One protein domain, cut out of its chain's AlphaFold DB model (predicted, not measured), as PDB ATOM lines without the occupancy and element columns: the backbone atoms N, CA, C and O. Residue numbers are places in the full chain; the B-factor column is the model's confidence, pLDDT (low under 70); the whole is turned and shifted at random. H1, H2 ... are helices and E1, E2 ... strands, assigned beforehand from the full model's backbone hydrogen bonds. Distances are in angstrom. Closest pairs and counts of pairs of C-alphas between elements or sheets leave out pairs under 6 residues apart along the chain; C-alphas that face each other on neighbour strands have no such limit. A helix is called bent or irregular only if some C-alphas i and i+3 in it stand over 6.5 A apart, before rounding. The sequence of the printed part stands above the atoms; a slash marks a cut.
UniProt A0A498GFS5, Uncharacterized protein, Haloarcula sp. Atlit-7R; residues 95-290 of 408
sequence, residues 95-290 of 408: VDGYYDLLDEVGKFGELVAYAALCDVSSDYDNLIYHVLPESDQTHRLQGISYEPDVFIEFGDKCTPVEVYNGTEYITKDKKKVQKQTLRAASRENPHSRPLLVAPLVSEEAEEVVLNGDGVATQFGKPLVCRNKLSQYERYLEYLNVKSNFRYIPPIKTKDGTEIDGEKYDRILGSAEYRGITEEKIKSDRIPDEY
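This is residues 95 to 290 of the 408 residues of an uncharacterized protein of Haloarcula sp. Atlit-7R (UniProt A0A498GFS5). A twisted five-stranded sheet is sandwiched between helices, with the long helix H1 over one face and H2 and H3 over the other, making three layers. H1 runs on past the sheet to a small second part, the two strands E6 and E7 with H4, while H5 packs on H1 with a long tail after it. The 196 printed residues hold five named helices and seven named strands, in the order H1 E1 E2 E3 H2 E4 H3 E5 E6 H4 E7 H5; the class is mixed, helices and strands, with 95 residues, under half, in named elements. The larger sheet, E1 E2 E3 E4 E5, is mixed and the smaller parallel; the whole is compact, with a radius of gyration of the C-alphas of 16.8 A and spans of 51 by 43 by 30 A.

E1, residues 131 to 133, E2, 150 to 154, and E3, 157 to 163, form a meander, each strand the antiparallel neighbour of the one before; N 132 and O 151 are 3.2 A apart, N 159 and O 152 2.8 A. E4, 195 to 198, is parallel to E3, with N 197 and O 162 2.8 A apart, and to E5, 215 to 218, with N 217 and O 196 2.7 A apart. H1, residues 95 to 123, is on this sheet at a height of 5.6 A, over E2 and along the strands, at 19 degrees on the local plane; Glu 110 and Val 163 are its closest C-alphas to E3, 5.8 A. H2, 175 to 184, is on the opposite face at 10.1 A, and touches H3, 203 to 211, at a shallow tilt of 26 degrees, the same way, Thr 181 and Val 209 being closest at 6.5 A between C-alphas. E6, 223 to 225, and E7, 246 to 248, are parallel, with N 224 and O 246 3.0 A apart. With residues 95 to 101 alone H1 touches H4, 229 to 238, at a steep tilt of 55 degrees, opposite ways; the closest C-alphas, of Gly 97 and Tyr 235, are 6.3 A apart. With residues 104 to 111 alone it touches H5, 261 to 268, at a steep tilt of 61 degrees, the same way, the C-alphas of Phe 108 and Gly 261 being 3.9 A apart. The three strand-helix-strand units, two parallel neighbour strands with a helix between, are E3 H2 E4, E4 H3 E5 and E6 H4 E7, each with a right-handed crossover. Every O i to N i+4 pair is within hydrogen-bond range in H3 and H5, but 24 of 25 in H1, 5 of 6 in H2 and 4 of 6 in H4, which is irregular, C-alphas 231 and 234 being 7.7 A apart.

H1 is 41.6 A long, from C-alpha 95 at (-41.063, -52.998, 16.635) to C-alpha 123 at (-64.261, -19.184, 23.473). E3 is 19.5 A long, and H5 ends at C-alpha 268 at (-48.070, -26.787, 5.827).

The C-alphas of Asn 189 and Arg 234, the two farthest apart, are 51.0 A apart. The printed part has no cut; the links E1 to E2, E3 to H2 and E7 to H5 are long. The mean pLDDT of the printed part is 72.4, and 74 residues are under 70, among them 129 to 149, 165 to 191 and 268 to 280.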
ATOM      1  N   VAL A  95     -41.670 -54.202  16.062       91.19
ATOM      2  CA  VAL A  95     -41.063 -52.998  16.635       91.19
ATOM      3  C   VAL A  95     -41.048 -51.880  15.599       91.19
ATOM      4  O   VAL A  95     -41.504 -50.784  15.901       91.19
ATOM      5  N   ASP A  96     -40.610 -52.152  14.370       90.38
ATOM      6  CA  ASP A  96     -40.635 -51.168  13.284       90.38
ATOM      7  C   ASP A  96     -42.053 -50.665  13.015       90.38
ATOM      8  O   ASP A  96     -42.288 -49.460  13.052       90.38
ATOM      9  N   GLY A  97     -43.024 -51.574  12.887       90.50
ATOM     10  CA  GLY A  97     -44.423 -51.196  12.707       90.50
ATOM     11  C   GLY A  97     -44.993 -50.370  13.867       90.50
ATOM     12  O   GLY A  97     -45.840 -49.509  13.647       90.50
ATOM     13  N   TYR A  98     -44.536 -50.592  15.100       88.88
ATOM     14  CA  TYR A  98     -44.916 -49.765  16.247       88.88
ATOM     15  C   TYR A  98     -44.320 -48.355  16.177       88.88
ATOM     16  O   TYR A  98     -45.033 -47.387  16.434       88.88
ATOM     17  N   TYR A  99     -43.044 -48.212  15.816       85.50
ATOM     18  CA  TYR A  99     -42.426 -46.890  15.681       85.50
ATOM     19  C   TYR A  99     -42.980 -46.105  14.486       85.50
ATOM     20  O   TYR A  99     -43.177 -44.899  14.615       85.50
ATOM     21  N   ASP A 100     -43.313 -46.776  13.381       86.12
ATOM     22  CA  ASP A 100     -44.031 -46.165  12.256       86.12
ATOM     23  C   ASP A 100     -45.389 -45.604  12.707       86.12
ATOM     24  O   ASP A 100     -45.774 -44.502  12.319       86.12
ATOM     25  N   LEU A 101     -46.108 -46.336  13.569       85.31
ATOM     26  CA  LEU A 101     -47.347 -45.838  14.164       85.31
ATOM     27  C   LEU A 101     -47.094 -44.626  15.070       85.31
ATOM     28  O   LEU A 101     -47.854 -43.665  14.999       85.31
ATOM     29  N   LEU A 102     -46.069 -44.656  15.931       82.12
ATOM     30  CA  LEU A 102     -45.758 -43.530  16.824       82.12
ATOM     31  C   LEU A 102     -45.462 -42.234  16.056       82.12
ATOM     32  O   LEU A 102     -45.877 -41.168  16.508       82.12
ATOM     33  N   ASP A 103     -44.791 -42.317  14.906       78.94
ATOM     34  CA  ASP A 103     -44.560 -41.161  14.029       78.94
ATOM     35  C   ASP A 103     -45.883 -40.580  13.499       78.94
ATOM     36  O   ASP A 103     -46.112 -39.372  13.545       78.94
ATOM     37  N   GLU A 104     -46.810 -41.441  13.071       78.19
ATOM     38  CA  GLU A 104     -48.138 -41.023  12.609       78.19
ATOM     39  C   GLU A 104     -49.000 -40.422  13.730       78.19
ATOM     40  O   GLU A 104     -49.687 -39.417  13.525       78.19
ATOM     41  N   VAL A 105     -48.949 -41.015  14.926       81.19
ATOM     42  CA  VAL A 105     -49.593 -40.482  16.134       81.19
ATOM     43  C   VAL A 105     -49.066 -39.085  16.451       81.19
ATOM     44  O   VAL A 105     -49.861 -38.223  16.812       81.19
ATOM     45  N   GLY A 106     -47.754 -38.861  16.306       77.81
ATOM     46  CA  GLY A 106     -47.103 -37.563  16.490       77.81
ATOM     47  C   GLY A 106     -47.782 -36.463  15.691       77.81
ATOM     48  O   GLY A 106     -48.418 -35.583  16.271       77.81
ATOM     49  N   LYS A 107     -47.754 -36.624  14.370       78.81
ATOM     50  CA  LYS A 107     -48.344 -35.701  13.390       78.81
ATOM     51  C   LYS A 107     -49.831 -35.474  13.625       78.81
ATOM     52  O   LYS A 107     -50.360 -34.373  13.495       78.81
ATOM     53  N   PHE A 108     -50.553 -36.542  13.962       82.56
ATOM     54  CA  PHE A 108     -51.980 -36.424  14.220       82.56
ATOM     55  C   PHE A 108     -52.275 -35.713  15.543       82.56
ATOM     56  O   PHE A 108     -53.243 -34.962  15.622       82.56
ATOM     57  N   GLY A 109     -51.451 -35.910  16.569       81.75
ATOM     58  CA  GLY A 109     -51.587 -35.183  17.820       81.75
ATOM     59  C   GLY A 109     -51.273 -33.696  17.682       81.75
ATOM     60  O   GLY A 109     -51.958 -32.910  18.320       81.75
ATOM     61  N   GLU A 110     -50.333 -33.297  16.821       79.56
ATOM     62  CA  GLU A 110     -50.103 -31.883  16.478       79.56
ATOM     63  C   GLU A 110     -51.345 -31.254  15.832       79.56
ATOM     64  O   GLU A 110     -51.842 -30.232  16.304       79.56
ATOM     65  N   LEU A 111     -51.920 -31.912  14.818       82.56
ATOM     66  CA  LEU A 111     -53.178 -31.481  14.200       82.56
ATOM     67  C   LEU A 111     -54.322 -31.389  15.226       82.56
ATOM     68  O   LEU A 111     -55.123 -30.455  15.181       82.56
ATOM     69  N   VAL A 112     -54.427 -32.367  16.131       84.31
ATOM     70  CA  VAL A 112     -55.451 -32.386  17.183       84.31
ATOM     71  C   VAL A 112     -55.235 -31.259  18.186       84.31
ATOM     72  O   VAL A 112     -56.200 -30.584  18.534       84.31
ATOM     73  N   ALA A 113     -54.001 -31.029  18.631       83.12
ATOM     74  CA  ALA A 113     -53.677 -29.916  19.506       83.12
ATOM     75  C   ALA A 113     -54.035 -28.596  18.823       83.12
ATOM     76  O   ALA A 113     -54.782 -27.819  19.400       83.12
ATOM     77  N   TYR A 114     -53.624 -28.386  17.568       82.44
ATOM     78  CA  TYR A 114     -53.999 -27.201  16.797       82.44
ATOM     79  C   TYR A 114     -55.522 -27.021  16.734       82.44
ATOM     80  O   TYR A 114     -56.030 -25.951  17.049       82.44
ATOM     81  N   ALA A 115     -56.266 -28.075  16.393       84.31
ATOM     82  CA  ALA A 115     -57.723 -28.026  16.318       84.31
ATOM     83  C   ALA A 115     -58.399 -27.754  17.674       84.31
ATOM     84  O   ALA A 115     -59.386 -27.027  17.710       84.31
ATOM     85  N   ALA A 116     -57.878 -28.302  18.774       87.12
ATOM     86  CA  ALA A 116     -58.373 -28.024  20.120       87.12
ATOM     87  C   ALA A 116     -58.054 -26.587  20.554       87.12
ATOM     88  O   ALA A 116     -58.906 -25.914  21.116       87.12
ATOM     89  N   LEU A 117     -56.851 -26.091  20.251       83.94
ATOM     90  CA  LEU A 117     -56.459 -24.704  20.508       83.94
ATOM     91  C   LEU A 117     -57.337 -23.720  19.727       83.94
ATOM     92  O   LEU A 117     -57.730 -22.701  20.275       83.94
ATOM     93  N   CYS A 118     -57.673 -24.045  18.479       81.75
ATOM     94  CA  CYS A 118     -58.617 -23.296  17.646       81.75
ATOM     95  C   CYS A 118     -60.029 -23.260  18.247       81.75
ATOM     96  O   CYS A 118     -60.698 -22.234  18.215       81.75
ATOM     97  N   ASP A 119     -60.487 -24.383  18.794       83.94
ATOM     98  CA  ASP A 119     -61.796 -24.468  19.441       83.94
ATOM     99  C   ASP A 119     -61.832 -23.597  20.706       83.94
ATOM    100  O   ASP A 119     -62.669 -22.705  20.822       83.94
ATOM    101  N   VAL A 120     -60.831 -23.750  21.580       86.19
ATOM    102  CA  VAL A 120     -60.697 -22.952  22.809       86.19
ATOM    103  C   VAL A 120     -60.467 -21.465  22.515       86.19
ATOM    104  O   VAL A 120     -60.991 -20.613  23.221       86.19
ATOM    105  N   SER A 121     -59.707 -21.128  21.470       81.50
ATOM    106  CA  SER A 121     -59.504 -19.750  21.002       81.50
ATOM    107  C   SER A 121     -60.827 -19.051  20.713       81.50
ATOM    108  O   SER A 121     -61.024 -17.914  21.133       81.50
ATOM    109  N   SER A 122     -61.775 -19.754  20.089       79.56
ATOM    110  CA  SER A 122     -63.086 -19.183  19.791       79.56
ATOM    111  C   SER A 122     -63.930 -18.865  21.033       79.56
ATOM    112  O   SER A 122     -64.787 -17.986  20.954       79.56
ATOM    113  N   ASP A 123     -63.651 -19.508  22.174       78.62
ATOM    114  CA  ASP A 123     -64.261 -19.184  23.473       78.62
ATOM    115  C   ASP A 123     -63.631 -17.925  24.110       78.62
ATOM    116  O   ASP A 123     -64.259 -17.261  24.935       78.62
ATOM    117  N   TYR A 124     -62.399 -17.579  23.717       77.44
ATOM    118  CA  TYR A 124     -61.580 -16.501  24.286       77.44
ATOM    119  C   TYR A 124     -61.070 -15.525  23.213       77.44
ATOM    120  O   TYR A 124     -59.933 -15.053  23.289       77.44
ATOM    121  N   ASP A 125     -61.903 -15.200  22.225       68.50
ATOM    122  CA  ASP A 125     -61.553 -14.397  21.041       68.50
ATOM    123  C   ASP A 125     -60.953 -13.008  21.357       68.50
ATOM    124  O   ASP A 125     -60.203 -12.442  20.560       68.50
ATOM    125  N   ASN A 126     -61.231 -12.470  22.547       66.00
ATOM    126  CA  ASN A 126     -60.684 -11.201  23.042       66.00
ATOM    127  C   ASN A 126     -59.313 -11.331  23.738       66.00
ATOM    128  O   ASN A 126     -58.686 -10.317  24.054       66.00
ATOM    129  N   LEU A 127     -58.858 -12.554  24.018       68.44
ATOM    130  CA  LEU A 127     -57.640 -12.847  24.780       68.44
ATOM    131  C   LEU A 127     -56.607 -13.631  23.976       68.44
ATOM    132  O   LEU A 127     -55.414 -13.376  24.131       68.44
ATOM    133  N   ILE A 128     -57.052 -14.574  23.145       73.62
ATOM    134  CA  ILE A 128     -56.192 -15.381  22.282       73.62
ATOM    135  C   ILE A 128     -56.193 -14.736  20.902       73.62
ATOM    136  O   ILE A 128     -57.153 -14.835  20.148       73.62
ATOM    137  N   TYR A 129     -55.108 -14.036  20.579       62.59
ATOM    138  CA  TYR A 129     -55.051 -13.240  19.354       62.59
ATOM    139  C   TYR A 129     -54.801 -14.107  18.123       62.59
ATOM    140  O   TYR A 129     -55.360 -13.851  17.055       62.59
ATOM    141  N   HIS A 130     -53.950 -15.128  18.263       68.06
ATOM    142  CA  HIS A 130     -53.520 -15.972  17.157       68.06
ATOM    143  C   HIS A 130     -53.188 -17.398  17.619       68.06
ATOM    144  O   HIS A 130     -52.417 -17.573  18.560       68.06
ATOM    145  N   VAL A 131     -53.714 -18.397  16.894       69.56
ATOM    146  CA  VAL A 131     -53.277 -19.804  16.927       69.56
ATOM    147  C   VAL A 131     -52.683 -20.151  15.561       69.56
ATOM    148  O   VAL A 131     -53.399 -20.349  14.571       69.56
ATOM    149  N   LEU A 132     -51.354 -20.176  15.480       67.00
ATOM    150  CA  LEU A 132     -50.627 -20.359  14.220       67.00
ATOM    151  C   LEU A 132     -49.896 -21.706  14.207       67.00
ATOM    152  O   LEU A 132     -49.272 -22.042  15.216       67.00
ATOM    153  N   PRO A 133     -49.954 -22.467  13.095       65.50
ATOM    154  CA  PRO A 133     -49.105 -23.642  12.930       65.50
ATOM    155  C   PRO A 133     -47.634 -23.224  12.750       65.50
ATOM    156  O   PRO A 133     -47.350 -22.034  12.567       65.50
ATOM    157  N   GLU A 134     -46.726 -24.205  12.743       61.81
ATOM    158  CA  GLU A 134     -45.310 -24.041  12.378       61.81
ATOM    159  C   GLU A 134     -45.161 -23.089  11.157       61.81
ATOM    160  O   GLU A 134     -45.695 -23.326  10.067       61.81
ATOM    161  N   SER A 135     -44.520 -21.933  11.373       56.44
ATOM    162  CA  SER A 135     -44.122 -20.969  10.338       56.44
ATOM    163  C   SER A 135     -42.827 -20.230  10.724       56.44
ATOM    164  O   SER A 135     -42.581 -20.038  11.915       56.44
ATOM    165  N   ASP A 136     -42.078 -19.710   9.729       50.03
ATOM    166  CA  ASP A 136     -40.770 -18.998   9.813       50.03
ATOM    167  C   ASP A 136     -40.700 -17.768  10.779       50.03
ATOM    168  O   ASP A 136     -39.813 -16.906  10.707       50.03
ATOM    169  N   GLN A 137     -41.650 -17.612  11.699       51.88
ATOM    170  CA  GLN A 137     -41.730 -16.589  12.733       51.88
ATOM    171  C   GLN A 137     -40.841 -16.842  13.962       51.88
ATOM    172  O   GLN A 137     -41.000 -16.165  14.979       51.88
ATOM    173  N   THR A 138     -39.813 -17.691  13.846       49.88
ATOM    174  CA  THR A 138     -38.725 -17.865  14.838       49.88
ATOM    175  C   THR A 138     -38.087 -16.546  15.308       49.88
ATOM    176  O   THR A 138     -37.459 -16.505  16.359       49.88
ATOM    177  N   HIS A 139     -38.277 -15.437  14.584       49.00
ATOM    178  CA  HIS A 139     -37.810 -14.102  14.964       49.00
ATOM    179  C   HIS A 139     -38.618 -13.410  16.080       49.00
ATOM    180  O   HIS A 139     -38.133 -12.418  16.624       49.00
ATOM    181  N   ARG A 140     -39.829 -13.880  16.425       50.59
ATOM    182  CA  ARG A 140     -40.645 -13.292  17.511       50.59
ATOM    183  C   ARG A 140     -40.227 -13.757  18.906       50.59
ATOM    184  O   ARG A 140     -40.445 -13.036  19.875       50.59
ATOM    185  N   LEU A 141     -39.585 -14.917  19.005       52.66
ATOM    186  CA  LEU A 141     -39.056 -15.462  20.251       52.66
ATOM    187  C   LEU A 141     -37.532 -15.306  20.254       52.66
ATOM    188  O   LEU A 141     -36.819 -15.986  19.514       52.66
ATOM    189  N   GLN A 142     -37.007 -14.377  21.054       47.38
ATOM    190  CA  GLN A 142     -35.562 -14.152  21.094       47.38
ATOM    191  C   GLN A 142     -34.830 -15.406  21.601       47.38
ATOM    192  O   GLN A 142     -35.125 -15.926  22.669       47.38
ATOM    193  N   GLY A 143     -33.836 -15.880  20.841       49.62
ATOM    194  CA  GLY A 143     -32.911 -16.927  21.293       49.62
ATOM    195  C   GLY A 143     -33.370 -18.376  21.099       49.62
ATOM    196  O   GLY A 143     -32.612 -19.291  21.445       49.62
ATOM    197  N   ILE A 144     -34.540 -18.621  20.500       53.62
ATOM    198  CA  ILE A 144     -34.962 -19.982  20.150       53.62
ATOM    199  C   ILE A 144     -34.374 -20.367  18.787       53.62
ATOM    200  O   ILE A 144     -34.461 -19.630  17.812       53.62
ATOM    201  N   SER A 145     -33.725 -21.533  18.726       51.72
ATOM    202  CA  SER A 145     -33.092 -22.056  17.507       51.72
ATOM    203  C   SER A 145     -33.961 -23.057  16.734       51.72
ATOM    204  O   SER A 145     -33.478 -23.628  15.762       51.72
ATOM    205  N   TYR A 146     -35.174 -23.332  17.217       57.53
ATOM    206  CA  TYR A 146     -36.121 -24.321  16.694       57.53
ATOM    207  C   TYR A 146     -37.544 -23.759  16.774       57.53
ATOM    208  O   TYR A 146     -37.835 -22.967  17.666       57.53
ATOM    209  N   GLU A 147     -38.402 -24.151  15.843       62.84
ATOM    210  CA  GLU A 147     -39.791 -23.701  15.757       62.84
ATOM    211  C   GLU A 147     -40.688 -24.540  16.683       62.84
ATOM    212  O   GLU A 147     -40.479 -25.753  16.750       62.84
ATOM    213  N   PRO A 148     -41.610 -23.931  17.452       68.94
ATOM    214  CA  PRO A 148     -42.616 -24.676  18.208       68.94
ATOM    215  C   PRO A 148     -43.718 -25.213  17.280       68.94
ATOM    216  O   PRO A 148     -44.000 -24.598  16.250       68.94
ATOM    217  N   ASP A 149     -44.385 -26.300  17.680       69.12
ATOM    218  CA  ASP A 149     -45.438 -26.939  16.871       69.12
ATOM    219  C   ASP A 149     -46.659 -26.020  16.678       69.12
ATOM    220  O   ASP A 149     -47.258 -25.961  15.600       69.12
ATOM    221  N   VAL A 150     -47.033 -25.286  17.734       72.31
ATOM    222  CA  VAL A 150     -48.079 -24.256  17.695       72.31
ATOM    223  C   VAL A 150     -47.651 -23.044  18.518       72.31
ATOM    224  O   VAL A 150     -46.884 -23.145  19.475       72.31
ATOM    225  N   PHE A 151     -48.172 -21.874  18.163       74.25
ATOM    226  CA  PHE A 151     -47.940 -20.638  18.893       74.25
ATOM    227  C   PHE A 151     -49.251 -19.952  19.284       74.25
ATOM    228  O   PHE A 151     -50.135 -19.806  18.437       74.25
ATOM    229  N   ILE A 152     -49.352 -19.536  20.553       76.38
ATOM    230  CA  ILE A 152     -50.490 -18.809  21.134       76.38
ATOM    231  C   ILE A 152     -50.011 -17.431  21.609       76.38
ATOM    232  O   ILE A 152     -49.022 -17.345  22.335       76.38
ATOM    233  N   GLU A 153     -50.716 -16.358  21.253       74.06
ATOM    234  CA  GLU A 153     -50.445 -15.004  21.764       74.06
ATOM    235  C   GLU A 153     -51.558 -14.534  22.719       74.06
ATOM    236  O   GLU A 153     -52.732 -14.527  22.340       74.06
ATOM    237  N   PHE A 154     -51.175 -14.090  23.925       71.69
ATOM    238  CA  PHE A 154     -52.039 -13.392  24.887       71.69
ATOM    239  C   PHE A 154     -51.550 -11.949  25.059       71.69
ATOM    240  O   PHE A 154     -50.718 -11.663  25.920       71.69
ATOM    241  N   GLY A 155     -52.027 -11.022  24.232       69.62
ATOM    242  CA  GLY A 155     -51.569  -9.632  24.263       69.62
ATOM    243  C   GLY A 155     -50.092  -9.526  23.881       69.62
ATOM    244  O   GLY A 155     -49.733  -9.782  22.736       69.62
ATOM    245  N   ASP A 156     -49.233  -9.138  24.826       63.31
ATOM    246  CA  ASP A 156     -47.773  -9.071  24.661       63.31
ATOM    247  C   ASP A 156     -47.038 -10.361  25.074       63.31
ATOM    248  O   ASP A 156     -45.803 -10.418  25.035       63.31
ATOM    249  N   LYS A 157     -47.786 -11.401  25.460       70.50
ATOM    250  CA  LYS A 157     -47.256 -12.686  25.918       70.50
ATOM    251  C   LYS A 157     -47.321 -13.729  24.825       70.50
ATOM    252  O   LYS A 157     -48.278 -13.804  24.055       70.50
ATOM    253  N   CYS A 158     -46.319 -14.591  24.841       74.12
ATOM    254  CA  CYS A 158     -46.099 -15.590  23.816       74.12
ATOM    255  C   CYS A 158     -46.058 -16.979  24.457       74.12
ATOM    256  O   CYS A 158     -45.225 -17.255  25.312       74.12
ATOM    257  N   THR A 159     -46.930 -17.883  24.044       78.81
ATOM    258  CA  THR A 159     -46.974 -19.253  24.557       78.81
ATOM    259  C   THR A 159     -46.678 -20.217  23.418       78.81
ATOM    260  O   THR A 159     -47.569 -20.551  22.635       78.81
ATOM    261  N   PRO A 160     -45.417 -20.657  23.282       78.38
ATOM    262  CA  PRO A 160     -45.091 -21.758  22.394       78.38
ATOM    263  C   PRO A 160     -45.651 -23.055  22.973       78.38
ATOM    264  O   PRO A 160     -45.480 -23.352  24.158       78.38
ATOM    265  N   VAL A 161     -46.313 -23.823  22.123       80.19
ATOM    266  CA  VAL A 161     -46.889 -25.118  22.452       80.19
ATOM    267  C   VAL A 161     -46.053 -26.192  21.777       80.19
ATOM    268  O   VAL A 161     -45.816 -26.133  20.572       80.19
ATOM    269  N   GLU A 162     -45.623 -27.170  22.561       79.19
ATOM    270  CA  GLU A 162     -44.971 -28.381  22.070       79.19
ATOM    271  C   GLU A 162     -45.905 -29.563  22.307       79.19
ATOM    272  O   GLU A 162     -46.397 -29.770  23.421       79.19
ATOM    273  N   VAL A 163     -46.119 -30.368  21.276       75.88
ATOM    274  CA  VAL A 163     -46.894 -31.596  21.339       75.88
ATOM    275  C   VAL A 163     -45.938 -32.776  21.318       75.88
ATOM    276  O   VAL A 163     -45.375 -33.160  20.298       75.88
ATOM    277  N   TYR A 164     -45.788 -33.428  22.465       72.94
ATOM    278  CA  TYR A 164     -44.922 -34.588  22.589       72.94
ATOM    279  C   TYR A 164     -45.734 -35.877  22.706       72.94
ATOM    280  O   TYR A 164     -46.206 -36.239  23.779       72.94
ATOM    281  N   ASN A 165     -45.859 -36.616  21.602       64.25
ATOM    282  CA  ASN A 165     -46.511 -37.935  21.568       64.25
ATOM    283  C   ASN A 165     -45.561 -39.120  21.767       64.25
ATOM    284  O   ASN A 165     -46.000 -40.274  21.754       64.25
ATOM    285  N   GLY A 166     -44.265 -38.859  21.936       56.44
ATOM    286  CA  GLY A 166     -43.293 -39.911  22.179       56.44
ATOM    287  C   GLY A 166     -43.441 -40.533  23.568       56.44
ATOM    288  O   GLY A 166     -44.011 -39.973  24.502       56.44
ATOM    289  N   THR A 167     -42.915 -41.740  23.700       48.97
ATOM    290  CA  THR A 167     -42.874 -42.511  24.951       48.97
ATOM    291  C   THR A 167     -41.628 -42.226  25.780       48.97
ATOM    292  O   THR A 167     -41.492 -42.717  26.897       48.97
ATOM    293  N   GLU A 168     -40.679 -41.486  25.215       50.53
ATOM    294  CA  GLU A 168     -39.412 -41.203  25.855       50.53
ATOM    295  C   GLU A 168     -39.557 -39.897  26.615       50.53
ATOM    296  O   GLU A 168     -39.494 -38.807  26.056       50.53
ATOM    297  N   TYR A 169     -39.771 -40.033  27.914       49.88
ATOM    298  CA  TYR A 169     -39.784 -38.931  28.858       49.88
ATOM    299  C   TYR A 169     -38.651 -37.956  28.593       49.88
ATOM    300  O   TYR A 169     -37.607 -38.316  28.031       49.88
ATOM    301  N   ILE A 170     -38.855 -36.722  29.043       42.28
ATOM    302  CA  ILE A 170     -37.792 -35.740  29.211       42.28
ATOM    303  C   ILE A 170     -36.776 -36.324  30.205       42.28
ATOM    304  O   ILE A 170     -36.739 -35.958  31.369       42.28
ATOM    305  N   THR A 171     -35.964 -37.281  29.769       38.25
ATOM    306  CA  THR A 171     -34.822 -37.745  30.529       38.25
ATOM    307  C   THR A 171     -33.805 -36.624  30.492       38.25
ATOM    308  O   THR A 171     -33.703 -35.892  29.502       38.25
ATOM    309  N   LYS A 172     -33.031 -36.503  31.566       38.66
ATOM    310  CA  LYS A 172     -31.985 -35.491  31.770       38.66
ATOM    311  C   LYS A 172     -31.054 -35.240  30.563       38.66
ATOM    312  O   LYS A 172     -30.454 -34.175  30.471       38.66
ATOM    313  N   ASP A 173     -30.979 -36.184  29.620       40.38
ATOM    314  CA  ASP A 173     -30.141 -36.134  28.419       40.38
ATOM    315  C   ASP A 173     -30.907 -35.992  27.083       40.38
ATOM    316  O   ASP A 173     -30.283 -35.785  26.032       40.38
ATOM    317  N   LYS A 174     -32.251 -36.055  27.073       47.78
ATOM    318  CA  LYS A 174     -33.063 -35.870  25.859       47.78
ATOM    319  C   LYS A 174     -33.334 -34.410  25.561       47.78
ATOM    320  O   LYS A 174     -34.366 -33.809  25.838       47.78
ATOM    321  N   LYS A 175     -32.337 -33.877  24.867       49.09
ATOM    322  CA  LYS A 175     -32.196 -32.516  24.368       49.09
ATOM    323  C   LYS A 175     -33.353 -31.972  23.524       49.09
ATOM    324  O   LYS A 175     -33.293 -30.782  23.281       49.09
ATOM    325  N   LYS A 176     -34.326 -32.740  23.016       48.47
ATOM    326  CA  LYS A 176     -35.364 -32.158  22.135       48.47
ATOM    327  C   LYS A 176     -36.338 -31.311  22.968       48.47
ATOM    328  O   LYS A 176     -36.213 -30.091  22.951       48.47
ATOM    329  N   VAL A 177     -37.112 -31.948  23.849       51.84
ATOM    330  CA  VAL A 177     -38.102 -31.261  24.698       51.84
ATOM    331  C   VAL A 177     -37.440 -30.314  25.708       51.84
ATOM    332  O   VAL A 177     -37.853 -29.169  25.820       51.84
ATOM    333  N   GLN A 178     -36.328 -30.700  26.356       53.78
ATOM    334  CA  GLN A 178     -35.603 -29.765  27.240       53.78
ATOM    335  C   GLN A 178     -35.096 -28.522  26.499       53.78
ATOM    336  O   GLN A 178     -35.156 -27.427  27.048       53.78
ATOM    337  N   LYS A 179     -34.575 -28.649  25.267       54.56
ATOM    338  CA  LYS A 179     -34.130 -27.464  24.516       54.56
ATOM    339  C   LYS A 179     -35.297 -26.665  23.952       54.56
ATOM    340  O   LYS A 179     -35.106 -25.472  23.774       54.56
ATOM    341  N   GLN A 180     -36.429 -27.291  23.639       56.66
ATOM    342  CA  GLN A 180     -37.618 -26.611  23.125       56.66
ATOM    343  C   GLN A 180     -38.321 -25.854  24.258       56.66
ATOM    344  O   GLN A 180     -38.384 -24.631  24.215       56.66
ATOM    345  N   THR A 181     -38.717 -26.545  25.331       59.12
ATOM    346  CA  THR A 181     -39.455 -25.977  26.467       59.12
ATOM    347  C   THR A 181     -38.611 -24.981  27.281       59.12
ATOM    348  O   THR A 181     -39.050 -23.855  27.491       59.12
ATOM    349  N   LEU A 182     -37.374 -25.309  27.691       58.34
ATOM    350  CA  LEU A 182     -36.581 -24.399  28.546       58.34
ATOM    351  C   LEU A 182     -36.020 -23.176  27.813       58.34
ATOM    352  O   LEU A 182     -35.784 -22.158  28.451       58.34
ATOM    353  N   ARG A 183     -35.741 -23.260  26.503       58.81
ATOM    354  CA  ARG A 183     -35.268 -22.080  25.745       58.81
ATOM    355  C   ARG A 183     -36.408 -21.176  25.320       58.81
ATOM    356  O   ARG A 183     -36.173 -19.998  25.083       58.81
ATOM    357  N   ALA A 184     -37.602 -21.742  25.189       60.47
ATOM    358  CA  ALA A 184     -38.805 -20.980  24.956       60.47
ATOM    359  C   ALA A 184     -39.220 -20.156  26.171       60.47
ATOM    360  O   ALA A 184     -39.776 -19.081  25.989       60.47
ATOM    361  N   ALA A 185     -38.957 -20.637  27.384       67.25
ATOM    362  CA  ALA A 185     -39.228 -19.895  28.603       67.25
ATOM    363  C   ALA A 185     -38.431 -18.581  28.649       67.25
ATOM    364  O   ALA A 185     -37.200 -18.583  28.617       67.25
ATOM    365  N   SER A 186     -39.133 -17.457  28.764       66.56
ATOM    366  CA  SER A 186     -38.525 -16.138  28.926       66.56
ATOM    367  C   SER A 186     -39.303 -15.330  29.949       66.56
ATOM    368  O   SER A 186     -40.519 -15.196  29.843       66.56
ATOM    369  N   ARG A 187     -38.584 -14.747  30.912       65.19
ATOM    370  CA  ARG A 187     -39.106 -13.685  31.789       65.19
ATOM    371  C   ARG A 187     -38.853 -12.281  31.230       65.19
ATOM    372  O   ARG A 187     -39.248 -11.296  31.841       65.19
ATOM    373  N   GLU A 188     -38.138 -12.189  30.109       62.16
ATOM    374  CA  GLU A 188     -37.866 -10.949  29.379       62.16
ATOM    375  C   GLU A 188     -38.893 -10.755  28.263       62.16
ATOM    376  O   GLU A 188     -39.440 -11.735  27.765       62.16
ATOM    377  N   ASN A 189     -39.121  -9.511  27.834       57.22
ATOM    378  CA  ASN A 189     -40.127  -9.192  26.819       57.22
ATOM    379  C   ASN A 189     -39.756  -9.729  25.413       57.22
ATOM    380  O   ASN A 189     -38.672  -9.401  24.917       57.22
ATOM    381  N   PRO A 190     -40.665 -10.446  24.719       60.69
ATOM    382  CA  PRO A 190     -41.990 -10.855  25.193       60.69
ATOM    383  C   PRO A 190     -41.900 -12.013  26.195       60.69
ATOM    384  O   PRO A 190     -41.199 -13.000  25.950       60.69
ATOM    385  N   HIS A 191     -42.627 -11.891  27.314       69.25
ATOM    386  CA  HIS A 191     -42.679 -12.941  28.332       69.25
ATOM    387  C   HIS A 191     -43.219 -14.213  27.682       69.25
ATOM    388  O   HIS A 191     -44.288 -14.195  27.065       69.25
ATOM    389  N   SER A 192     -42.481 -15.313  27.819       74.56
ATOM    390  CA  SER A 192     -42.800 -16.566  27.154       74.56
ATOM    391  C   SER A 192     -42.921 -17.722  28.129       74.56
ATOM    392  O   SER A 192     -42.030 -17.960  28.947       74.56
ATOM    393  N   ARG A 193     -44.052 -18.425  28.046       79.31
ATOM    394  CA  ARG A 193     -44.415 -19.543  28.927       79.31
ATOM    395  C   ARG A 193     -44.776 -20.744  28.073       79.31
ATOM    396  O   ARG A 193     -45.821 -20.698  27.426       79.31
ATOM    397  N   PRO A 194     -43.938 -21.786  28.034       80.62
ATOM    398  CA  PRO A 194     -44.177 -22.928  27.173       80.62
ATOM    399  C   PRO A 194     -45.323 -23.796  27.705       80.62
ATOM    400  O   PRO A 194     -45.446 -24.015  28.912       80.62
ATOM    401  N   LEU A 195     -46.126 -24.334  26.792       84.94
ATOM    402  CA  LEU A 195     -47.143 -25.343  27.071       84.94
ATOM    403  C   LEU A 195     -46.690 -26.677  26.470       84.94
ATOM    404  O   LEU A 195     -46.543 -26.795  25.259       84.94
ATOM    405  N   LEU A 196     -46.469 -27.690  27.304       83.12
ATOM    406  CA  LEU A 196     -46.180 -29.049  26.851       83.12
ATOM    407  C   LEU A 196     -47.471 -29.865  26.847       83.12
ATOM    408  O   LEU A 196     -48.066 -30.052  27.901       83.12
ATOM    409  N   VAL A 197     -47.878 -30.403  25.703       83.69
ATOM    410  CA  VAL A 197     -49.030 -31.303  25.579       83.69
ATOM    411  C   VAL A 197     -48.519 -32.706  25.285       83.69
ATOM    412  O   VAL A 197     -47.938 -32.960  24.236       83.69
ATOM    413  N   ALA A 198     -48.723 -33.637  26.210       80.69
ATOM    414  CA  ALA A 198     -48.234 -35.001  26.071       80.69
ATOM    415  C   ALA A 198     -49.243 -36.018  26.605       80.69
ATOM    416  O   ALA A 198     -50.075 -35.701  27.455       80.69
ATOM    417  N   PRO A 199     -49.178 -37.288  26.174       76.25
ATOM    418  CA  PRO A 199     -50.001 -38.324  26.770       76.25
ATOM    419  C   PRO A 199     -49.770 -38.428  28.280       76.25
ATOM    420  O   PRO A 199     -50.692 -38.767  29.016       76.25
ATOM    421  N   LEU A 200     -48.531 -38.226  28.715       74.06
ATOM    422  CA  LEU A 200     -48.095 -38.302  30.098       74.06
ATOM    423  C   LEU A 200     -46.749 -37.583  30.227       74.06
ATOM    424  O   LEU A 200     -45.951 -37.607  29.291       74.06
ATOM    425  N   VAL A 201     -46.498 -36.972  31.379       71.94
ATOM    426  CA  VAL A 201     -45.283 -36.199  31.672       71.94
ATOM    427  C   VAL A 201     -44.681 -36.768  32.965       71.94
ATOM    428  O   VAL A 201     -45.436 -37.066  33.886       71.94
ATOM    429  N   SER A 202     -43.365 -37.022  33.006       67.50
ATOM    430  CA  SER A 202     -42.676 -37.501  34.223       67.50
ATOM    431  C   SER A 202     -42.572 -36.385  35.246       67.50
ATOM    432  O   SER A 202     -42.653 -35.215  34.885       67.50
ATOM    433  N   GLU A 203     -42.287 -36.740  36.496       67.56
ATOM    434  CA  GLU A 203     -41.956 -35.756  37.533       67.56
ATOM    435  C   GLU A 203     -40.766 -34.876  37.108       67.56
ATOM    436  O   GLU A 203     -40.841 -33.657  37.205       67.56
ATOM    437  N   GLU A 204     -39.714 -35.464  36.522       67.81
ATOM    438  CA  GLU A 204     -38.564 -34.710  35.991       67.81
ATOM    439  C   GLU A 204     -38.963 -33.757  34.852       67.81
ATOM    440  O   GLU A 204     -38.493 -32.622  34.771       67.81
ATOM    441  N   ALA A 205     -39.824 -34.219  33.943       69.25
ATOM    442  CA  ALA A 205     -40.309 -33.425  32.823       69.25
ATOM    443  C   ALA A 205     -41.179 -32.256  33.295       69.25
ATOM    444  O   ALA A 205     -41.051 -31.139  32.798       69.25
ATOM    445  N   GLU A 206     -42.045 -32.525  34.264       71.56
ATOM    446  CA  GLU A 206     -42.897 -31.547  34.916       71.56
ATOM    447  C   GLU A 206     -42.049 -30.519  35.667       71.56
ATOM    448  O   GLU A 206     -42.231 -29.327  35.454       71.56
ATOM    449  N   GLU A 207     -41.044 -30.950  36.433       72.50
ATOM    450  CA  GLU A 207     -40.099 -30.056  37.110       72.50
ATOM    451  C   GLU A 207     -39.357 -29.158  36.108       72.50
ATOM    452  O   GLU A 207     -39.207 -27.957  36.328       72.50
ATOM    453  N   VAL A 208     -38.922 -29.709  34.973       72.75
ATOM    454  CA  VAL A 208     -38.278 -28.943  33.897       72.75
ATOM    455  C   VAL A 208     -39.218 -27.886  33.313       72.75
ATOM    456  O   VAL A 208     -38.811 -26.736  33.157       72.75
ATOM    457  N   VAL A 209     -40.462 -28.254  32.996       74.88
ATOM    458  CA  VAL A 209     -41.473 -27.327  32.463       74.88
ATOM    459  C   VAL A 209     -41.782 -26.231  33.490       74.88
ATOM    460  O   VAL A 209     -41.756 -25.048  33.151       74.88
ATOM    461  N   LEU A 210     -41.991 -26.610  34.754       73.88
ATOM    462  CA  LEU A 210     -42.276 -25.699  35.864       73.88
ATOM    463  C   LEU A 210     -41.117 -24.732  36.143       73.88
ATOM    464  O   LEU A 210     -41.350 -23.548  36.374       73.88
ATOM    465  N   ASN A 211     -39.866 -25.194  36.066       71.06
ATOM    466  CA  ASN A 211     -38.680 -24.340  36.207       71.06
ATOM    467  C   ASN A 211     -38.582 -23.267  35.109       71.06
ATOM    468  O   ASN A 211     -37.927 -22.243  35.309       71.06
ATOM    469  N   GLY A 212     -39.220 -23.496  33.960       70.62
ATOM    470  CA  GLY A 212     -39.370 -22.530  32.874       70.62
ATOM    471  C   GLY A 212     -40.654 -21.694  32.947       70.62
ATOM    472  O   GLY A 212     -41.043 -21.122  31.933       70.62
ATOM    473  N   ASP A 213     -41.347 -21.654  34.090       74.31
ATOM    474  CA  ASP A 213     -42.671 -21.026  34.258       74.31
ATOM    475  C   ASP A 213     -43.732 -21.524  33.246       74.31
ATOM    476  O   ASP A 213     -44.669 -20.795  32.897       74.31
ATOM    477  N   GLY A 214     -43.566 -22.750  32.742       79.44
ATOM    478  CA  GLY A 214     -44.456 -23.387  31.776       79.44
ATOM    479  C   GLY A 214     -45.563 -24.219  32.417       79.44
ATOM    480  O   GLY A 214     -45.634 -24.376  33.636       79.44
ATOM    481  N   VAL A 215     -46.414 -24.799  31.570       85.44
ATOM    482  CA  VAL A 215     -47.503 -25.703  31.972       85.44
ATOM    483  C   VAL A 215     -47.393 -27.019  31.209       85.44
ATOM    484  O   VAL A 215     -47.118 -27.037  30.011       85.44
ATOM    485  N   ALA A 216     -47.618 -28.133  31.903       84.50
ATOM    486  CA  ALA A 216     -47.682 -29.460  31.309       84.50
ATOM    487  C   ALA A 216     -49.134 -29.959  31.285       84.50
ATOM    488  O   ALA A 216     -49.816 -29.975  32.303       84.50
ATOM    489  N   THR A 217     -49.598 -30.390  30.116       86.19
ATOM    490  CA  THR A 217     -50.929 -30.947  29.878       86.19
ATOM    491  C   THR A 217     -50.826 -32.405  29.485       86.19
ATOM    492  O   THR A 217     -50.200 -32.764  28.490       86.19
ATOM    493  N   GLN A 218     -51.464 -33.250  30.285       81.75
ATOM    494  CA  GLN A 218     -51.507 -34.693  30.163       81.75
ATOM    495  C   GLN A 218     -52.891 -35.156  29.727       81.75
ATOM    496  O   GLN A 218     -53.872 -34.949  30.435       81.75
ATOM    497  N   PHE A 219     -52.977 -35.861  28.602       77.44
ATOM    498  CA  PHE A 219     -54.260 -36.339  28.067       77.44
ATOM    499  C   PHE A 219     -54.468 -37.863  28.147       77.44
ATOM    500  O   PHE A 219     -55.464 -38.400  27.664       77.44
ATOM    501  N   GLY A 220     -53.530 -38.600  28.738       75.00
ATOM    502  CA  GLY A 220     -53.729 -39.983  29.178       75.00
ATOM    503  C   GLY A 220     -53.581 -41.078  28.127       75.00
ATOM    504  O   GLY A 220     -53.098 -42.150  28.488       75.00
ATOM    505  N   LYS A 221     -53.906 -40.848  26.847       79.38
ATOM    506  CA  LYS A 221     -53.679 -41.822  25.754       79.38
ATOM    507  C   LYS A 221     -53.388 -41.147  24.413       79.38
ATOM    508  O   LYS A 221     -54.158 -40.264  24.040       79.38
ATOM    509  N   PRO A 222     -52.368 -41.585  23.649       80.00
ATOM    510  CA  PRO A 222     -52.124 -41.072  22.301       80.00
ATOM    511  C   PRO A 222     -53.310 -41.312  21.364       80.00
ATOM    512  O   PRO A 222     -53.995 -42.337  21.459       80.00
ATOM    513  N   LEU A 223     -53.554 -40.357  20.467       81.12
ATOM    514  CA  LEU A 223     -54.675 -40.380  19.532       81.12
ATOM    515  C   LEU A 223     -54.250 -40.942  18.178       81.12
ATOM    516  O   LEU A 223     -53.210 -40.577  17.644       81.12
ATOM    517  N   VAL A 224     -55.079 -41.816  17.610       80.69
ATOM    518  CA  VAL A 224     -54.798 -42.472  16.324       80.69
ATOM    519  C   VAL A 224     -56.007 -42.392  15.407       80.69
ATOM    520  O   VAL A 224     -57.135 -42.683  15.819       80.69
ATOM    521  N   CYS A 225     -55.754 -42.076  14.138       82.88
ATOM    522  CA  CYS A 225     -56.749 -42.123  13.075       82.88
ATOM    523  C   CYS A 225     -57.247 -43.561  12.826       82.88
ATOM    524  O   CYS A 225     -56.482 -44.465  12.479       82.88
ATOM    525  N   ARG A 226     -58.562 -43.788  12.952       77.31
ATOM    526  CA  ARG A 226     -59.185 -45.126  12.808       77.31
ATOM    527  C   ARG A 226     -58.871 -45.840  11.489       77.31
ATOM    528  O   ARG A 226     -58.769 -47.062  11.476       77.31
ATOM    529  N   ASN A 227     -58.734 -45.105  10.389       77.12
ATOM    530  CA  ASN A 227     -58.477 -45.651   9.050       77.12
ATOM    531  C   ASN A 227     -57.046 -46.194   8.860       77.12
ATOM    532  O   ASN A 227     -56.778 -46.838   7.848       77.12
ATOM    533  N   LYS A 228     -56.147 -45.965   9.819       72.25
ATOM    534  CA  LYS A 228     -54.749 -46.414   9.771       72.25
ATOM    535  C   LYS A 228     -54.510 -47.684  10.594       72.25
ATOM    536  O   LYS A 228     -53.617 -48.468  10.290       72.25
ATOM    537  N   LEU A 229     -55.387 -47.964  11.563       68.19
ATOM    538  CA  LEU A 229     -55.230 -49.054  12.530       68.19
ATOM    539  C   LEU A 229     -55.114 -50.446  11.896       68.19
ATOM    540  O   LEU A 229     -54.286 -51.234  12.343       68.19
ATOM    541  N   SER A 230     -55.902 -50.760  10.862       77.25
ATOM    542  CA  SER A 230     -55.909 -52.106  10.261       77.25
ATOM    543  C   SER A 230     -54.531 -52.546   9.754       77.25
ATOM    544  O   SER A 230     -54.280 -53.735   9.586       77.25
ATOM    545  N   GLN A 231     -53.636 -51.590   9.502       84.25
ATOM    546  CA  GLN A 231     -52.269 -51.837   9.053       84.25
ATOM    547  C   GLN A 231     -51.342 -52.234  10.215       84.25
ATOM    548  O   GLN A 231     -50.384 -52.980  10.004       84.25
ATOM    549  N   TYR A 232     -51.660 -51.798  11.441       88.00
ATOM    550  CA  TYR A 232     -50.829 -51.966  12.635       88.00
ATOM    551  C   TYR A 232     -51.379 -52.975  13.653       88.00
ATOM    552  O   TYR A 232     -50.626 -53.399  14.525       88.00
ATOM    553  N   GLU A 233     -52.648 -53.406  13.552       88.69
ATOM    554  CA  GLU A 233     -53.293 -54.268  14.564       88.69
ATOM    555  C   GLU A 233     -52.455 -55.486  14.957       88.69
ATOM    556  O   GLU A 233     -52.282 -55.742  16.145       88.69
ATOM    557  N   ARG A 234     -51.886 -56.188  13.972       90.31
ATOM    558  CA  ARG A 234     -51.052 -57.373  14.216       90.31
ATOM    559  C   ARG A 234     -49.806 -57.068  15.051       90.31
ATOM    560  O   ARG A 234     -49.399 -57.900  15.852       90.31
ATOM    561  N   TYR A 235     -49.200 -55.895  14.867       92.31
ATOM    562  CA  TYR A 235     -48.005 -55.493  15.607       92.31
ATOM    563  C   TYR A 235     -48.379 -55.066  17.023       92.31
ATOM    564  O   TYR A 235     -47.719 -55.452  17.979       92.31
ATOM    565  N   LEU A 236     -49.477 -54.317  17.169       90.38
ATOM    566  CA  LEU A 236     -49.967 -53.875  18.474       90.38
ATOM    567  C   LEU A 236     -50.461 -55.035  19.337       90.38
ATOM    568  O   LEU A 236     -50.319 -54.985  20.555       90.38
ATOM    569  N   GLU A 237     -51.049 -56.057  18.717       91.25
ATOM    570  CA  GLU A 237     -51.428 -57.302  19.382       91.25
ATOM    571  C   GLU A 237     -50.190 -58.095  19.802       91.25
ATOM    572  O   GLU A 237     -50.097 -58.501  20.957       91.25
ATOM    573  N   TYR A 238     -49.205 -58.238  18.906       92.06
ATOM    574  CA  TYR A 238     -47.941 -58.908  19.219       92.06
ATOM    575  C   TYR A 238     -47.207 -58.262  20.401       92.06
ATOM    576  O   TYR A 238     -46.710 -58.954  21.284       92.06
ATOM    577  N   LEU A 239     -47.165 -56.929  20.423       90.62
ATOM    578  CA  LEU A 239     -46.466 -56.136  21.432       90.62
ATOM    579  C   LEU A 239     -47.323 -55.810  22.667       90.62
ATOM    580  O   LEU A 239     -46.855 -55.099  23.545       90.62
ATOM    581  N   ASN A 240     -48.569 -56.290  22.734       88.75
ATOM    582  CA  ASN A 240     -49.503 -56.052  23.840       88.75
ATOM    583  C   ASN A 240     -49.802 -54.562  24.149       88.75
ATOM    584  O   ASN A 240     -49.996 -54.166  25.295       88.75
ATOM    585  N   VAL A 241     -49.883 -53.705  23.124       86.50
ATOM    586  CA  VAL A 241     -50.070 -52.242  23.287       86.50
ATOM    587  C   VAL A 241     -51.367 -51.688  22.682       86.50
ATOM    588  O   VAL A 241     -51.602 -50.481  22.714       86.50
ATOM    589  N   LYS A 242     -52.259 -52.539  22.159       84.44
ATOM    590  CA  LYS A 242     -53.500 -52.109  21.476       84.44
ATOM    591  C   LYS A 242     -54.410 -51.209  22.332       84.44
ATOM    592  O   LYS A 242     -55.006 -50.270  21.813       84.44
ATOM    593  N   SER A 243     -54.522 -51.467  23.634       81.44
ATOM    594  CA  SER A 243     -55.411 -50.728  24.550       81.44
ATOM    595  C   SER A 243     -54.885 -49.346  24.967       81.44
ATOM    596  O   SER A 243     -55.624 -48.574  25.593       81.44
ATOM    597  N   ASN A 244     -53.635 -49.020  24.629       81.25
ATOM    598  CA  ASN A 244     -52.972 -47.781  25.038       81.25
ATOM    599  C   ASN A 244     -53.258 -46.586  24.125       81.25
ATOM    600  O   ASN A 244     -52.997 -45.452  24.513       81.25
ATOM    601  N   PHE A 245     -53.847 -46.816  22.954       81.62
ATOM    602  CA  PHE A 245     -54.239 -45.765  22.019       81.62
ATOM    603  C   PHE A 245     -55.732 -45.448  22.137       81.62
ATOM    604  O   PHE A 245     -56.550 -46.324  22.432       81.62
ATOM    605  N   ARG A 246     -56.110 -44.195  21.874       80.88
ATOM    606  CA  ARG A 246     -57.508 -43.783  21.713       80.88
ATOM    607  C   ARG A 246     -57.790 -43.498  20.238       80.88
ATOM    608  O   ARG A 246     -57.119 -42.699  19.595       80.88
ATOM    609  N   TYR A 247     -58.802 -44.175  19.705       78.44
ATOM    610  CA  TYR A 247     -59.088 -44.169  18.273       78.44
ATOM    611  C   TYR A 247     -60.179 -43.176  17.898       78.44
ATOM    612  O   TYR A 247     -61.349 -43.359  18.262       78.44
ATOM    613  N   ILE A 248     -59.818 -42.201  17.071       82.06
ATOM    614  CA  ILE A 248     -60.731 -41.164  16.592       82.06
ATOM    615  C   ILE A 248     -60.704 -41.076  15.057       82.06
ATOM    616  O   ILE A 248     -59.743 -41.522  14.424       82.06
ATOM    617  N   PRO A 249     -61.794 -40.630  14.410       83.81
ATOM    618  CA  PRO A 249     -61.770 -40.342  12.978       83.81
ATOM    619  C   PRO A 249     -60.852 -39.140  12.662       83.81
ATOM    620  O   PRO A 249     -60.578 -38.346  13.563       83.81
ATOM    621  N   PRO A 250     -60.414 -38.967  11.399       85.38
ATOM    622  CA  PRO A 250     -59.713 -37.755  10.961       85.38
ATOM    623  C   PRO A 250     -60.529 -36.486  11.242       85.38
ATOM    624  O   PRO A 250     -61.761 -36.548  11.300       85.38
ATOM    625  N   ILE A 251     -59.877 -35.329  11.369       86.56
ATOM    626  CA  ILE A 251     -60.561 -34.052  11.627       86.56
ATOM    627  C   ILE A 251     -61.171 -33.521  10.327       86.56
ATOM    628  O   ILE A 251     -60.585 -33.657   9.252       86.56
ATOM    629  N   LYS A 252     -62.373 -32.942  10.408       83.19
ATOM    630  CA  LYS A 252     -63.090 -32.401   9.251       83.19
ATOM    631  C   LYS A 252     -62.986 -30.878   9.234       83.19
ATOM    632  O   LYS A 252     -63.393 -30.214  10.172       83.19
ATOM    633  N   THR A 253     -62.485 -30.314   8.148       76.75
ATOM    634  CA  THR A 253     -62.419 -28.861   7.952       76.75
ATOM    635  C   THR A 253     -63.802 -28.235   7.762       76.75
ATOM    636  O   THR A 253     -64.778 -28.919   7.432       76.75
ATOM    637  N   LYS A 254     -63.887 -26.899   7.862       71.81
ATOM    638  CA  LYS A 254     -65.121 -26.144   7.569       71.81
ATOM    639  C   LYS A 254     -65.650 -26.360   6.145       71.81
ATOM    640  O   LYS A 254     -66.860 -26.309   5.946       71.81
ATOM    641  N   ASP A 255     -64.780 -26.619   5.167       73.12
ATOM    642  CA  ASP A 255     -65.183 -26.927   3.783       73.12
ATOM    643  C   ASP A 255     -65.589 -28.400   3.567       73.12
ATOM    644  O   ASP A 255     -66.052 -28.779   2.491       73.12
ATOM    645  N   GLY A 256     -65.472 -29.227   4.608       77.19
ATOM    646  CA  GLY A 256     -65.885 -30.622   4.624       77.19
ATOM    647  C   GLY A 256     -64.801 -31.636   4.263       77.19
ATOM    648  O   GLY A 256     -65.093 -32.833   4.232       77.19
ATOM    649  N   THR A 257     -63.575 -31.180   4.033       79.69
ATOM    650  CA  THR A 257     -62.398 -32.009   3.767       79.69
ATOM    651  C   THR A 257     -61.915 -32.727   5.029       79.69
ATOM    652  O   THR A 257     -61.763 -32.126   6.086       79.69
ATOM    653  N   GLU A 258     -61.605 -34.020   4.931       85.19
ATOM    654  CA  GLU A 258     -60.935 -34.734   6.024       85.19
ATOM    655  C   GLU A 258     -59.416 -34.519   5.967       85.19
ATOM    656  O   GLU A 258     -58.804 -34.609   4.891       85.19
ATOM    657  N   ILE A 259     -58.825 -34.217   7.122       82.25
ATOM    658  CA  ILE A 259     -57.392 -34.014   7.336       82.25
ATOM    659  C   ILE A 259     -56.922 -34.978   8.434       82.25
ATOM    660  O   ILE A 259     -57.486 -35.024   9.528       82.25
ATOM    661  N   ASP A 260     -55.907 -35.774   8.106       84.94
ATOM    662  CA  ASP A 260     -55.101 -36.557   9.045       84.94
ATOM    663  C   ASP A 260     -53.729 -35.886   9.241       84.94
ATOM    664  O   ASP A 260     -53.434 -34.881   8.589       84.94
ATOM    665  N   GLY A 261     -52.889 -36.426  10.131       79.75
ATOM    666  CA  GLY A 261     -51.575 -35.838  10.430       79.75
ATOM    667  C   GLY A 261     -50.687 -35.702   9.187       79.75
ATOM    668  O   GLY A 261     -50.147 -34.642   8.912       79.75
ATOM    669  N   GLU A 262     -50.628 -36.734   8.340       81.31
ATOM    670  CA  GLU A 262     -49.816 -36.698   7.115       81.31
ATOM    671  C   GLU A 262     -50.305 -35.636   6.116       81.31
ATOM    672  O   GLU A 262     -49.522 -34.982   5.421       81.31
ATOM    673  N   LYS A 263     -51.624 -35.468   5.979       82.25
ATOM    674  CA  LYS A 263     -52.189 -34.429   5.121       82.25
ATOM    675  C   LYS A 263     -51.970 -33.038   5.702       82.25
ATOM    676  O   LYS A 263     -51.728 -32.132   4.909       82.25
ATOM    677  N   TYR A 264     -52.037 -32.883   7.021       79.62
ATOM    678  CA  TYR A 264     -51.708 -31.639   7.707       79.62
ATOM    679  C   TYR A 264     -50.269 -31.204   7.385       79.62
ATOM    680  O   TYR A 264     -50.101 -30.153   6.767       79.62
ATOM    681  N   ASP A 265     -49.269 -32.064   7.600       75.50
ATOM    682  CA  ASP A 265     -47.856 -31.764   7.302       75.50
ATOM    683  C   ASP A 265     -47.624 -31.378   5.835       75.50
ATOM    684  O   ASP A 265     -46.967 -30.385   5.510       75.50
ATOM    685  N   ARG A 266     -48.190 -32.162   4.903       76.50
ATOM    686  CA  ARG A 266     -48.069 -31.878   3.460       76.50
ATOM    687  C   ARG A 266     -48.641 -30.516   3.102       76.50
ATOM    688  O   ARG A 266     -48.133 -29.852   2.197       76.50
ATOM    689  N   ILE A 267     -49.724 -30.134   3.769       72.06
ATOM    690  CA  ILE A 267     -50.389 -28.867   3.534       72.06
ATOM    691  C   ILE A 267     -49.535 -27.705   4.056       72.06
ATOM    692  O   ILE A 267     -49.380 -26.731   3.309       72.06
ATOM    693  N   LEU A 268     -48.943 -27.819   5.250       66.50
ATOM    694  CA  LEU A 268     -48.070 -26.787   5.827       66.50
ATOM    695  C   LEU A 268     -46.938 -26.384   4.863       66.50
ATOM    696  O   LEU A 268     -46.654 -25.200   4.674       66.50
ATOM    697  N   GLY A 269     -46.366 -27.346   4.133       60.47
ATOM    698  CA  GLY A 269     -45.315 -27.089   3.141       60.47
ATOM    699  C   GLY A 269     -45.762 -26.380   1.846       60.47
ATOM    700  O   GLY A 269     -44.915 -25.894   1.088       60.47
ATOM    701  N   SER A 270     -47.065 -26.287   1.554       60.00
ATOM    702  CA  SER A 270     -47.586 -25.834   0.252       60.00
ATOM    703  C   SER A 270     -48.058 -24.373   0.254       60.00
ATOM    704  O   SER A 270     -48.888 -23.975   1.061       60.00
ATOM    705  N   ALA A 271     -47.587 -23.543  -0.687       57.12
ATOM    706  CA  ALA A 271     -47.903 -22.105  -0.703       57.12
ATOM    707  C   ALA A 271     -49.410 -21.775  -0.811       57.12
ATOM    708  O   ALA A 271     -49.842 -20.760  -0.273       57.12
ATOM    709  N   GLU A 272     -50.212 -22.628  -1.459       56.03
ATOM    710  CA  GLU A 272     -51.672 -22.459  -1.580       56.03
ATOM    711  C   GLU A 272     -52.436 -22.788  -0.286       56.03
ATOM    712  O   GLU A 272     -53.526 -22.256  -0.069       56.03
ATOM    713  N   TYR A 273     -51.868 -23.622   0.593       50.97
ATOM    714  CA  TYR A 273     -52.523 -24.066   1.824       50.97
ATOM    715  C   TYR A 273     -51.728 -23.784   3.111       50.97
ATOM    716  O   TYR A 273     -52.185 -24.158   4.186       50.97
ATOM    717  N   ARG A 274     -50.636 -23.008   3.042       53.62
ATOM    718  CA  ARG A 274     -49.943 -22.393   4.199       53.62
ATOM    719  C   ARG A 274     -50.872 -21.624   5.143       53.62
ATOM    720  O   ARG A 274     -50.517 -21.363   6.279       53.62
ATOM    721  N   GLY A 275     -52.060 -21.253   4.670       54.84
ATOM    722  CA  GLY A 275     -53.141 -20.730   5.494       54.84
ATOM    723  C   GLY A 275     -54.186 -21.793   5.820       54.84
ATOM    724  O   GLY A 275     -55.365 -21.548   5.550       54.84
ATOM    725  N   ILE A 276     -53.807 -22.974   6.327       61.88
ATOM    726  CA  ILE A 276     -54.710 -23.688   7.235       61.88
ATOM    727  C   ILE A 276     -54.875 -22.743   8.418       61.88
ATOM    728  O   ILE A 276     -53.952 -22.541   9.195       61.88
ATOM    729  N   THR A 277     -56.018 -22.077   8.457       65.75
ATOM    730  CA  THR A 277     -56.372 -21.171   9.537       65.75
ATOM    731  C   THR A 277     -57.205 -21.921  10.559       65.75
ATOM    732  O   THR A 277     -57.847 -22.925  10.233       65.75
ATOM    733  N   GLU A 278     -57.282 -21.366  11.759       67.12
ATOM    734  CA  GLU A 278     -58.301 -21.690  12.755       67.12
ATOM    735  C   GLU A 278     -59.690 -21.763  12.118       67.12
ATOM    736  O   GLU A 278     -60.448 -22.710  12.294       67.12
ATOM    737  N   GLU A 279     -59.999 -20.823  11.223       66.75
ATOM    738  CA  GLU A 279     -61.264 -20.860  10.516       66.75
ATOM    739  C   GLU A 279     -61.433 -22.057   9.579       66.75
ATOM    740  O   GLU A 279     -62.561 -22.365   9.227       66.75
ATOM    741  N   LYS A 280     -60.381 -22.721   9.116       69.12
ATOM    742  CA  LYS A 280     -60.513 -23.907   8.262       69.12
ATOM    743  C   LYS A 280     -60.609 -25.186   9.077       69.12
ATOM    744  O   LYS A 280     -61.211 -26.136   8.580       69.12
ATOM    745  N   ILE A 281     -60.087 -25.213  10.300       70.31
ATOM    746  CA  ILE A 281     -60.096 -26.387  11.173       70.31
ATOM    747  C   ILE A 281     -61.177 -26.224  12.239       70.31
ATOM    748  O   ILE A 281     -61.108 -25.357  13.093       70.31
ATOM    749  N   LYS A 282     -62.195 -27.086  12.199       67.44
ATOM    750  CA  LYS A 282     -63.153 -27.245  13.296       67.44
ATOM    751  C   LYS A 282     -63.137 -28.693  13.746       67.44
ATOM    752  O   LYS A 282     -62.969 -29.583  12.915       67.44
ATOM    753  N   SER A 283     -63.318 -28.940  15.036       66.00
ATOM    754  CA  SER A 283     -63.320 -30.301  15.554       66.00
ATOM    755  C   SER A 283     -64.549 -30.588  16.409       66.00
ATOM    756  O   SER A 283     -64.577 -30.279  17.586       66.00
ATOM    757  N   ASP A 284     -65.497 -31.325  15.836       65.50
ATOM    758  CA  ASP A 284     -66.545 -32.074  16.547       65.50
ATOM    759  C   ASP A 284     -66.124 -33.530  16.849       65.50
ATOM    760  O   ASP A 284     -66.940 -34.375  17.217       65.50
ATOM    761  N   ARG A 285     -64.851 -33.866  16.597       73.62
ATOM    762  CA  ARG A 285     -64.339 -35.250  16.572       73.62
ATOM    763  C   ARG A 285     -63.269 -35.532  17.620       73.62
ATOM    764  O   ARG A 285     -63.016 -36.706  17.909       73.62
ATOM    765  N   ILE A 286     -62.630 -34.494  18.157       80.81
ATOM    766  CA  ILE A 286     -61.742 -34.614  19.311       80.81
ATOM    767  C   ILE A 286     -62.617 -34.862  20.545       80.81
ATOM    768  O   ILE A 286     -63.628 -34.190  20.707       80.81
ATOM    769  N   PRO A 287     -62.267 -35.829  21.404       83.69
ATOM    770  CA  PRO A 287     -63.008 -36.056  22.634       83.69
ATOM    771  C   PRO A 287     -63.004 -34.832  23.550       83.69
ATOM    772  O   PRO A 287     -61.929 -34.299  23.818       83.69
ATOM    773  N   ASP A 288     -64.165 -34.501  24.115       86.62
ATOM    774  CA  ASP A 288     -64.348 -33.348  25.006       86.62
ATOM    775  C   ASP A 288     -63.309 -33.323  26.129       86.62
ATOM    776  O   ASP A 288     -62.629 -32.328  26.301       86.62
ATOM    777  N   GLU A 289     -63.046 -34.456  26.791       85.56
ATOM    778  CA  GLU A 289     -62.029 -34.537  27.854       85.56
ATOM    779  C   GLU A 289     -60.635 -34.040  27.421       85.56
ATOM    780  O   GLU A 289     -59.883 -33.494  28.225       85.56
ATOM    781  N   TYR A 290     -60.261 -34.236  26.156       85.94
ATOM    782  CA  TYR A 290     -58.990 -33.749  25.627       85.94
ATOM    783  C   TYR A 290     -59.018 -32.226  25.447       85.94
ATOM    784  O   TYR A 290     -58.062 -31.551  25.830       85.94
TER     785      TYR A 290